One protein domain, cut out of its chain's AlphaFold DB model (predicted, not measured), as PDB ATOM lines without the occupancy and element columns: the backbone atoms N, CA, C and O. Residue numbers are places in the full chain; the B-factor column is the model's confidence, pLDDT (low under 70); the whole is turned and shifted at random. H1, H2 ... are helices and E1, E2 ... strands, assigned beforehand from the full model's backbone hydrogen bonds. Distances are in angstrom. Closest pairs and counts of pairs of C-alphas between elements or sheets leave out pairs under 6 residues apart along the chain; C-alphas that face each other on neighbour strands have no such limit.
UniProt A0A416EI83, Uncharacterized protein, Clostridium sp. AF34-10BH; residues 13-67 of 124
ATOM      1  N   THR A  13     -34.419 -12.011  34.518       89.06
ATOM      2  CA  THR A  13     -34.354 -12.700  35.806       89.06
ATOM      3  C   THR A  13     -34.424 -11.671  36.922       89.06
ATOM      4  O   THR A  13     -33.517 -10.848  37.073       89.06
ATOM      5  N   MET A  14     -35.489 -11.716  37.721       88.88
ATOM      6  CA  MET A  14     -35.607 -10.883  38.916       88.88
ATOM      7  C   MET A  14     -34.632 -11.376  39.992       88.88
ATOM      8  O   MET A  14     -34.560 -12.569  40.277       88.88
ATOM      9  N   PHE A  15     -33.873 -10.465  40.597       88.81
ATOM     10  CA  PHE A  15     -32.929 -10.800  41.671       88.81
ATOM     11  C   PHE A  15     -33.028  -9.876  42.888       88.81
ATOM     12  O   PHE A  15     -32.451 -10.177  43.931       88.81
ATOM     13  N   ILE A  16     -33.801  -8.794  42.801       88.00
ATOM     14  CA  ILE A  16     -34.272  -8.022  43.955       88.00
ATOM     15  C   ILE A  16     -35.789  -7.930  43.827       88.00
ATOM     16  O   ILE A  16     -36.278  -7.560  42.761       88.00
ATOM     17  N   ASP A  17     -36.495  -8.292  44.896       85.69
ATOM     18  CA  ASP A  17     -37.955  -8.264  44.998       85.69
ATOM     19  C   ASP A  17     -38.337  -7.654  46.349       85.69
ATOM     20  O   ASP A  17     -38.583  -8.351  47.335       85.69
ATOM     21  N   GLU A  18     -38.241  -6.331  46.423       82.75
ATOM     22  CA  GLU A  18     -38.681  -5.542  47.567       82.75
ATOM     23  C   GLU A  18     -39.929  -4.747  47.172       82.75
ATOM     24  O   GLU A  18     -40.122  -4.400  46.005       82.75
ATOM     25  N   THR A  19     -40.784  -4.441  48.152       76.12
ATOM     26  CA  THR A  19     -42.105  -3.826  47.934       76.12
ATOM     27  C   THR A  19     -42.059  -2.588  47.038       76.12
ATOM     28  O   THR A  19     -42.944  -2.407  46.211       76.12
ATOM     29  N   GLU A  20     -41.026  -1.756  47.182       83.44
ATOM     30  CA  GLU A  20     -40.878  -0.491  46.451       83.44
ATOM     31  C   GLU A  20     -39.740  -0.525  45.416       83.44
ATOM     32  O   GLU A  20     -39.510   0.461  44.714       83.44
ATOM     33  N   CYS A  21     -39.002  -1.635  45.316       86.06
ATOM     34  CA  CYS A  21     -37.816  -1.743  44.472       86.06
ATOM     35  C   CYS A  21     -37.633  -3.169  43.948       86.06
ATOM     36  O   CYS A  21     -37.415  -4.111  44.710       86.06
ATOM     37  N   ARG A  22     -37.648  -3.323  42.624       89.56
ATOM     38  CA  ARG A  22     -37.349  -4.589  41.949       89.56
ATOM     39  C   ARG A  22     -36.160  -4.414  41.020       89.56
ATOM     40  O   ARG A  22     -36.001  -3.362  40.403       89.56
ATOM     41  N   ALA A  23     -35.322  -5.438  40.905       91.69
ATOM     42  CA  ALA A  23     -34.201  -5.429  39.967       91.69
ATOM     43  C   ALA A  23     -34.205  -6.677  39.093       91.69
ATOM     44  O   ALA A  23     -34.315  -7.799  39.594       91.69
ATOM     45  N   TYR A  24     -34.036  -6.454  37.792       93.12
ATOM     46  CA  TYR A  24     -34.061  -7.479  36.757       93.12
ATOM     47  C   TYR A  24     -32.747  -7.473  35.988       93.12
ATOM     48  O   TYR A  24     -32.249  -6.415  35.598       93.12
ATOM     49  N   TYR A  25     -32.191  -8.657  35.764       93.56
ATOM     50  CA  TYR A  25     -31.049  -8.864  34.884       93.56
ATOM     51  C   TYR A  25     -31.546  -9.375  33.533       93.56
ATOM     52  O   TYR A  25     -32.236 -10.392  33.486       93.56
ATOM     53  N   ASP A  26     -31.196  -8.682  32.452       93.50
ATOM     54  CA  ASP A  26     -31.473  -9.139  31.090       93.50
ATOM     55  C   ASP A  26     -30.347 -10.058  30.611       93.50
ATOM     56  O   ASP A  26     -29.218  -9.623  30.378       93.50
ATOM     57  N   THR A  27     -30.650 -11.339  30.424       89.56
ATOM     58  CA  THR A  27     -29.668 -12.344  30.014       89.56
ATOM     59  C   THR A  27     -29.144 -12.140  28.593       89.56
ATOM     60  O   THR A  27     -28.084 -12.674  28.269       89.56
ATOM     61  N   ASN A  28     -29.845 -11.374  27.748       91.25
ATOM     62  CA  ASN A  28     -29.432 -11.109  26.368       91.25
ATOM     63  C   ASN A  28     -28.439  -9.948  26.288       91.25
ATOM     64  O   ASN A  28     -27.376 -10.077  25.681       91.25
ATOM     65  N   THR A  29     -28.788  -8.808  26.888       92.50
ATOM     66  CA  THR A  29     -27.975  -7.579  26.813       92.50
ATOM     67  C   THR A  29     -26.988  -7.445  27.963       92.50
ATOM     68  O   THR A  29     -26.010  -6.706  27.851       92.50
ATOM     69  N   ARG A  30     -27.209  -8.194  29.050       94.12
ATOM     70  CA  ARG A  30     -26.518  -8.065  30.339       94.12
ATOM     71  C   ARG A  30     -26.796  -6.732  31.032       94.12
ATOM     72  O   ARG A  30     -26.061  -6.356  31.938       94.12
ATOM     73  N   ASN A  31     -27.836  -6.011  30.625       95.19
ATOM     74  CA  ASN A  31     -28.248  -4.794  31.310       95.19
ATOM     75  C   ASN A  31     -29.011  -5.148  32.592       95.19
ATOM     76  O   ASN A  31     -29.667  -6.188  32.689       95.19
ATOM     77  N   ILE A  32     -28.926  -4.259  33.578       95.00
ATOM     78  CA  ILE A  32     -29.707  -4.343  34.811       95.00
ATOM     79  C   ILE A  32     -30.767  -3.251  34.777       95.00
ATOM     80  O   ILE A  32     -30.457  -2.086  34.536       95.00
ATOM     81  N   TYR A  33     -32.007  -3.622  35.061       93.56
ATOM     82  CA  TYR A  33     -33.131  -2.701  35.143       93.56
ATOM     83  C   TYR A  33     -33.594  -2.628  36.589       93.56
ATOM     84  O   TYR A  33     -33.992  -3.637  37.167       93.56
ATOM     85  N   VAL A  34     -33.524  -1.435  37.172       92.25
ATOM     86  CA  VAL A  34     -34.028  -1.158  38.518       92.25
ATOM     87  C   VAL A  34     -35.359  -0.443  38.379       92.25
ATOM     88  O   VAL A  34     -35.427   0.638  37.795       92.25
ATOM     89  N   VAL A  35     -36.408  -1.065  38.897       90.25
ATOM     90  CA  VAL A  35     -37.771  -0.545  38.911       90.25
ATOM     91  C   VAL A  35     -38.067  -0.064  40.320       90.25
ATOM     92  O   VAL A  35     -38.083  -0.872  41.243       90.25
ATOM     93  N   THR A  36     -38.306   1.232  40.491       89.19
ATOM     94  CA  THR A  36     -38.785   1.785  41.761       89.19
ATOM     95  C   THR A  36     -40.252   2.153  41.635       89.19
ATOM     96  O   THR A  36     -40.649   2.844  40.695       89.19
ATOM     97  N   GLU A  37     -41.071   1.668  42.562       82.75
ATOM     98  CA  GLU A  37     -42.497   1.983  42.611       82.75
ATOM     99  C   GLU A  37     -42.741   3.145  43.572       82.75
ATOM    100  O   GLU A  37     -42.300   3.138  44.720       82.75
ATOM    101  N   HIS A  38     -43.457   4.156  43.088       77.94
ATOM    102  CA  HIS A  38     -43.905   5.300  43.863       77.94
ATOM    103  C   HIS A  38     -45.429   5.417  43.768       77.94
ATOM    104  O   HIS A  38     -46.067   4.877  42.862       77.94
ATOM    105  N   HIS A  39     -46.030   6.159  44.701       71.44
ATOM    106  CA  HIS A  39     -47.477   6.395  44.721       71.44
ATOM    107  C   HIS A  39     -48.022   7.045  43.431       71.44
ATOM    108  O   HIS A  39     -49.205   6.895  43.132       71.44
ATOM    109  N   ASP A  40     -47.185   7.764  42.681       78.31
ATOM    110  CA  ASP A  40     -47.513   8.474  41.442       78.31
ATOM    111  C   ASP A  40     -47.073   7.738  40.161       78.31
ATOM    112  O   ASP A  40     -47.370   8.195  39.055       78.31
ATOM    113  N   GLY A  41     -46.424   6.577  40.289       73.25
ATOM    114  CA  GLY A  41     -46.010   5.742  39.166       73.25
ATOM    115  C   GLY A  41     -44.697   5.005  39.414       73.25
ATOM    116  O   GLY A  41     -44.072   5.120  40.463       73.25
ATOM    117  N   SER A  42     -44.264   4.230  38.423       80.00
ATOM    118  CA  SER A  42     -43.001   3.490  38.483       80.00
ATOM    119  C   SER A  42     -41.912   4.219  37.695       80.00
ATOM    120  O   SER A  42     -42.160   4.706  36.589       80.00
ATOM    121  N   ASN A  43     -40.691   4.260  38.226       87.44
ATOM    122  CA  ASN A  43     -39.500   4.670  37.488       87.44
ATOM    123  C   ASN A  43     -38.682   3.434  37.109       87.44
ATOM    124  O   ASN A  43     -38.514   2.532  37.925       87.44
ATOM    125  N   ILE A  44     -38.170   3.395  35.878       89.62
ATOM    126  CA  ILE A  44     -37.275   2.331  35.419       89.62
ATOM    127  C   ILE A  44     -35.931   2.960  35.074       89.62
ATOM    128  O   ILE A  44     -35.848   3.844  34.219       89.62
ATOM    129  N   LYS A  45     -34.874   2.470  35.717       91.50
ATOM    130  CA  LYS A  45     -33.491   2.842  35.437       91.50
ATOM    131  C   LYS A  45     -32.751   1.670  34.810       91.50
ATOM    132  O   LYS A  45     -32.569   0.638  35.448       91.50
ATOM    133  N   GLU A  46     -32.266   1.872  33.594       94.12
ATOM    134  CA  GLU A  46     -31.386   0.931  32.904       94.12
ATOM    135  C   GLU A  46     -29.914   1.203  33.257       94.12
ATOM    136  O   GLU A  46     -29.449   2.347  33.274       94.12
ATOM    137  N   LEU A  47     -29.174   0.137  33.544       95.19
ATOM    138  CA  LEU A  47     -27.751   0.145  33.848       95.19
ATOM    139  C   LEU A  47     -27.036  -0.813  32.898       95.19
ATOM    140  O   LEU A  47     -27.164  -2.032  33.006       95.19
ATOM    141  N   MET A  48     -26.245  -0.245  31.994       95.12
ATOM    142  CA  MET A  48     -25.388  -1.008  31.089       95.12
ATOM    143  C   MET A  48     -24.125  -1.501  31.815       95.12
ATOM    144  O   MET A  48     -23.675  -0.851  32.771       95.12
ATOM    145  N   PRO A  49     -23.490  -2.589  31.345       93.88
ATOM    146  CA  PRO A  49     -22.188  -3.015  31.840       93.88
ATOM    147  C   PRO A  49     -21.172  -1.866  31.867       93.88
ATOM    148  O   PRO A  49     -20.968  -1.166  30.877       93.88
ATOM    149  N   GLY A  50     -20.530  -1.665  33.020       90.19
ATOM    150  CA  GLY A  50     -19.562  -0.580  33.236       90.19
ATOM    151  C   GLY A  50     -20.166   0.741  33.729       90.19
ATOM    152  O   GLY A  50     -19.414   1.653  34.076       90.19
ATOM    153  N   ALA A  51     -21.495   0.854  33.828       92.88
ATOM    154  CA  ALA A  51     -22.132   1.990  34.483       92.88
ATOM    155  C   ALA A  51     -21.790   2.043  35.983       92.88
ATOM    156  O   ALA A  51     -21.516   1.032  36.638       92.88
ATOM    157  N   LYS A  52     -21.853   3.245  36.561       87.94
ATOM    158  CA  LYS A  52     -21.684   3.436  38.005       87.94
ATOM    159  C   LYS A  52     -22.728   2.601  38.767       87.94
ATOM    160  O   LYS A  52     -23.909   2.652  38.431       87.94
ATOM    161  N   ASN A  53     -22.283   1.868  39.790       86.62
ATOM    162  CA  ASN A  53     -23.064   0.921  40.608       86.62
ATOM    163  C   ASN A  53     -23.499  -0.378  39.895       86.62
ATOM    164  O   ASN A  53     -24.114  -1.233  40.527       86.62
ATOM    165  N   TYR A  54     -23.148  -0.583  38.616       93.88
ATOM    166  CA  TYR A  54     -23.421  -1.850  37.925       93.88
ATOM    167  C   TYR A  54     -22.699  -3.024  38.603       93.88
ATOM    168  O   TYR A  54     -23.293  -4.076  38.806       93.88
ATOM    169  N   GLY A  55     -21.432  -2.828  38.991       91.62
ATOM    170  CA  GLY A  55     -20.590  -3.866  39.601       91.62
ATOM    171  C   GLY A  55     -21.171  -4.464  40.887       91.62
ATOM    172  O   GLY A  55     -21.157  -5.676  41.072       91.62
ATOM    173  N   GLU A  56     -21.737  -3.626  41.752       91.88
ATOM    174  CA  GLU A  56     -22.353  -4.078  43.005       91.88
ATOM    175  C   GLU A  56     -23.627  -4.889  42.737       91.88
ATOM    176  O   GLU A  56     -23.836  -5.950  43.326       91.88
ATOM    177  N   LEU A  57     -24.459  -4.426  41.800       93.19
ATOM    178  CA  LEU A  57     -25.715  -5.090  41.456       93.19
ATOM    179  C   LEU A  57     -25.494  -6.416  40.721       93.19
ATOM    180  O   LEU A  57     -26.192  -7.385  41.015       93.19
ATOM    181  N   ILE A  58     -24.514  -6.497  39.815       93.75
ATOM    182  CA  ILE A  58     -24.208  -7.762  39.135       93.75
ATOM    183  C   ILE A  58     -23.626  -8.792  40.106       93.75
ATOM    184  O   ILE A  58     -24.003  -9.955  40.036       93.75
ATOM    185  N   MET A  59     -22.801  -8.376  41.075       91.56
ATOM    186  CA  MET A  59     -22.329  -9.280  42.129       91.56
ATOM    187  C   MET A  59     -23.488  -9.832  42.965       91.56
ATOM    188  O   MET A  59     -23.500 -11.015  43.293       91.56
ATOM    189  N   LEU A  60     -24.480  -9.002  43.303       89.88
ATOM    190  CA  LEU A  60     -25.681  -9.460  44.008       89.88
ATOM    191  C   LEU A  60     -26.478 -10.472  43.178       89.88
ATOM    192  O   LEU A  60     -26.905 -11.492  43.720       89.88
ATOM    193  N   TYR A  61     -26.650 -10.210  41.881       90.62
ATOM    194  CA  TYR A  61     -27.277 -11.150  40.955       90.62
ATOM    195  C   TYR A  61     -26.524 -12.488  40.924       90.62
ATOM    196  O   TYR A  61     -27.120 -13.530  41.191       90.62
ATOM    197  N   GLU A  62     -25.214 -12.467  40.672       89.56
ATOM    198  CA  GLU A  62     -24.378 -13.669  40.588       89.56
ATOM    199  C   GLU A  62     -24.381 -14.457  41.904       89.56
ATOM    200  O   GLU A  62     -24.540 -15.677  41.892       89.56
ATOM    201  N   ASN A  63     -24.293 -13.775  43.048       84.88
ATOM    202  CA  ASN A  63     -24.376 -14.414  44.361       84.88
ATOM    203  C   ASN A  63     -25.722 -15.107  44.584       84.88
ATOM    204  O   ASN A  63     -25.754 -16.186  45.168       84.88
ATOM    205  N   ARG A  64     -26.832 -14.526  44.111       80.62
ATOM    206  CA  ARG A  64     -28.150 -15.171  44.203       80.62
ATOM    207  C   ARG A  64     -28.291 -16.354  43.255       80.62
ATOM    208  O   ARG A  64     -28.874 -17.349  43.659       80.62
ATOM    209  N   GLN A  65     -27.742 -16.279  42.043       79.81
ATOM    210  CA  GLN A  65     -27.751 -17.420  41.117       79.81
ATOM    211  C   GLN A  65     -26.898 -18.585  41.628       79.81
ATOM    212  O   GLN A  65     -27.243 -19.745  41.429       79.81
ATOM    213  N   ASN A  66     -25.801 -18.273  42.317       76.44
ATOM    214  CA  ASN A  66     -24.910 -19.266  42.910       76.44
ATOM    215  C   ASN A  66     -25.354 -19.717  44.313       76.44
ATOM    216  O   ASN A  66     -24.754 -20.632  44.877       76.44
ATOM    217  N   SER A  67     -26.385 -19.089  44.886       71.31
ATOM    218  CA  SER A  67     -26.954 -19.487  46.170       71.31
ATOM    219  C   SER A  67     -27.731 -20.788  45.999       71.31
ATOM    220  O   SER A  67     -28.691 -20.857  45.235       71.31
TER     221      SER A  67
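AT A GLANCE: This is residues 13 to 67 of the 124 residues of an uncharacterized protein of Clostridium sp. AF34-10BH (UniProt A0A416EI83). A twisted wall of four antiparallel strands, E1 to E4, has one helix, H1, crossing one face near one end of the strands, while the other face is bare; H1 covers mainly E1 and E2, and the turn between E3 and E4 reaches to the far end, away from H1. The architecture is a meander, each strand the antiparallel neighbour of the one before, in two layers, with the helix on one face of the sheet. The printed part has 55 residues with four named strands and then one named helix, in the order E1 E2 E3 E4 H1, the sheet order is E1 - E2 - E3 - E4, and the class is mixed, helices and strands. The whole is compact, with a radius of gyration of the C-alphas of 11.3 A and spans of 34 by 24 by 19 A.

HOW THE PARTS SIT: Start at the sheet, with inner strands E2, residues 21 to 26, and E3, residues 32 to 38, which are antiparallel at 156 degrees and form a hairpin; look at N 22 and O 35, 2.8 A apart. On the other side of E2 is the edge strand E1, residues 13 to 18, in a hairpin with E2 at 172 degrees; N 15 and O 23 are 2.9 A apart. The other edge strand is E4, residues 41 to 47, in a hairpin with E3 at 161 degrees; N 34 and O 45 are 2.9 A apart. These N and O pairs are within hydrogen-bond range. E1 and E4 are apart. The sheet is twisted, its C-alphas lying up to 4.2 A off the best plane. Now find H1, residues 54 to 65, on the sheet at a height over the sheet of 9.3 A. It lies over E1 and E2, and E3 falls only just short, with 2 of the C-alphas of H1 over it. On the local plane its line and that of E1 stand at 79 degrees, across the strands. The closest C-alphas of E1 and H1 are those of Phe 15 and Tyr 61, 5.7 A apart. In H1 every O i to N i+4 pair is within hydrogen-bond range.

IN THESE COORDINATES: Find C-alpha 13 at (-34.354, -12.700, 35.806), where E1 begins; it runs 14.4 A. E2 runs 16.6 A, E3 19.4 A and E4 19.8 A, ending at C-alpha 47 at (-27.751, 0.145, 33.848). H1 runs 16.5 A, to C-alpha 65 at (-27.751, -17.420, 41.117).

THE WHOLE: Look for the two C-alphas farthest apart at Asp 40 and Asn 66, 35.8 A. The printed part has no cut. The links between strands are tight, and the link from E4 to H1 is short. The mean pLDDT of the printed part is 88.0, and no printed residue is under 70.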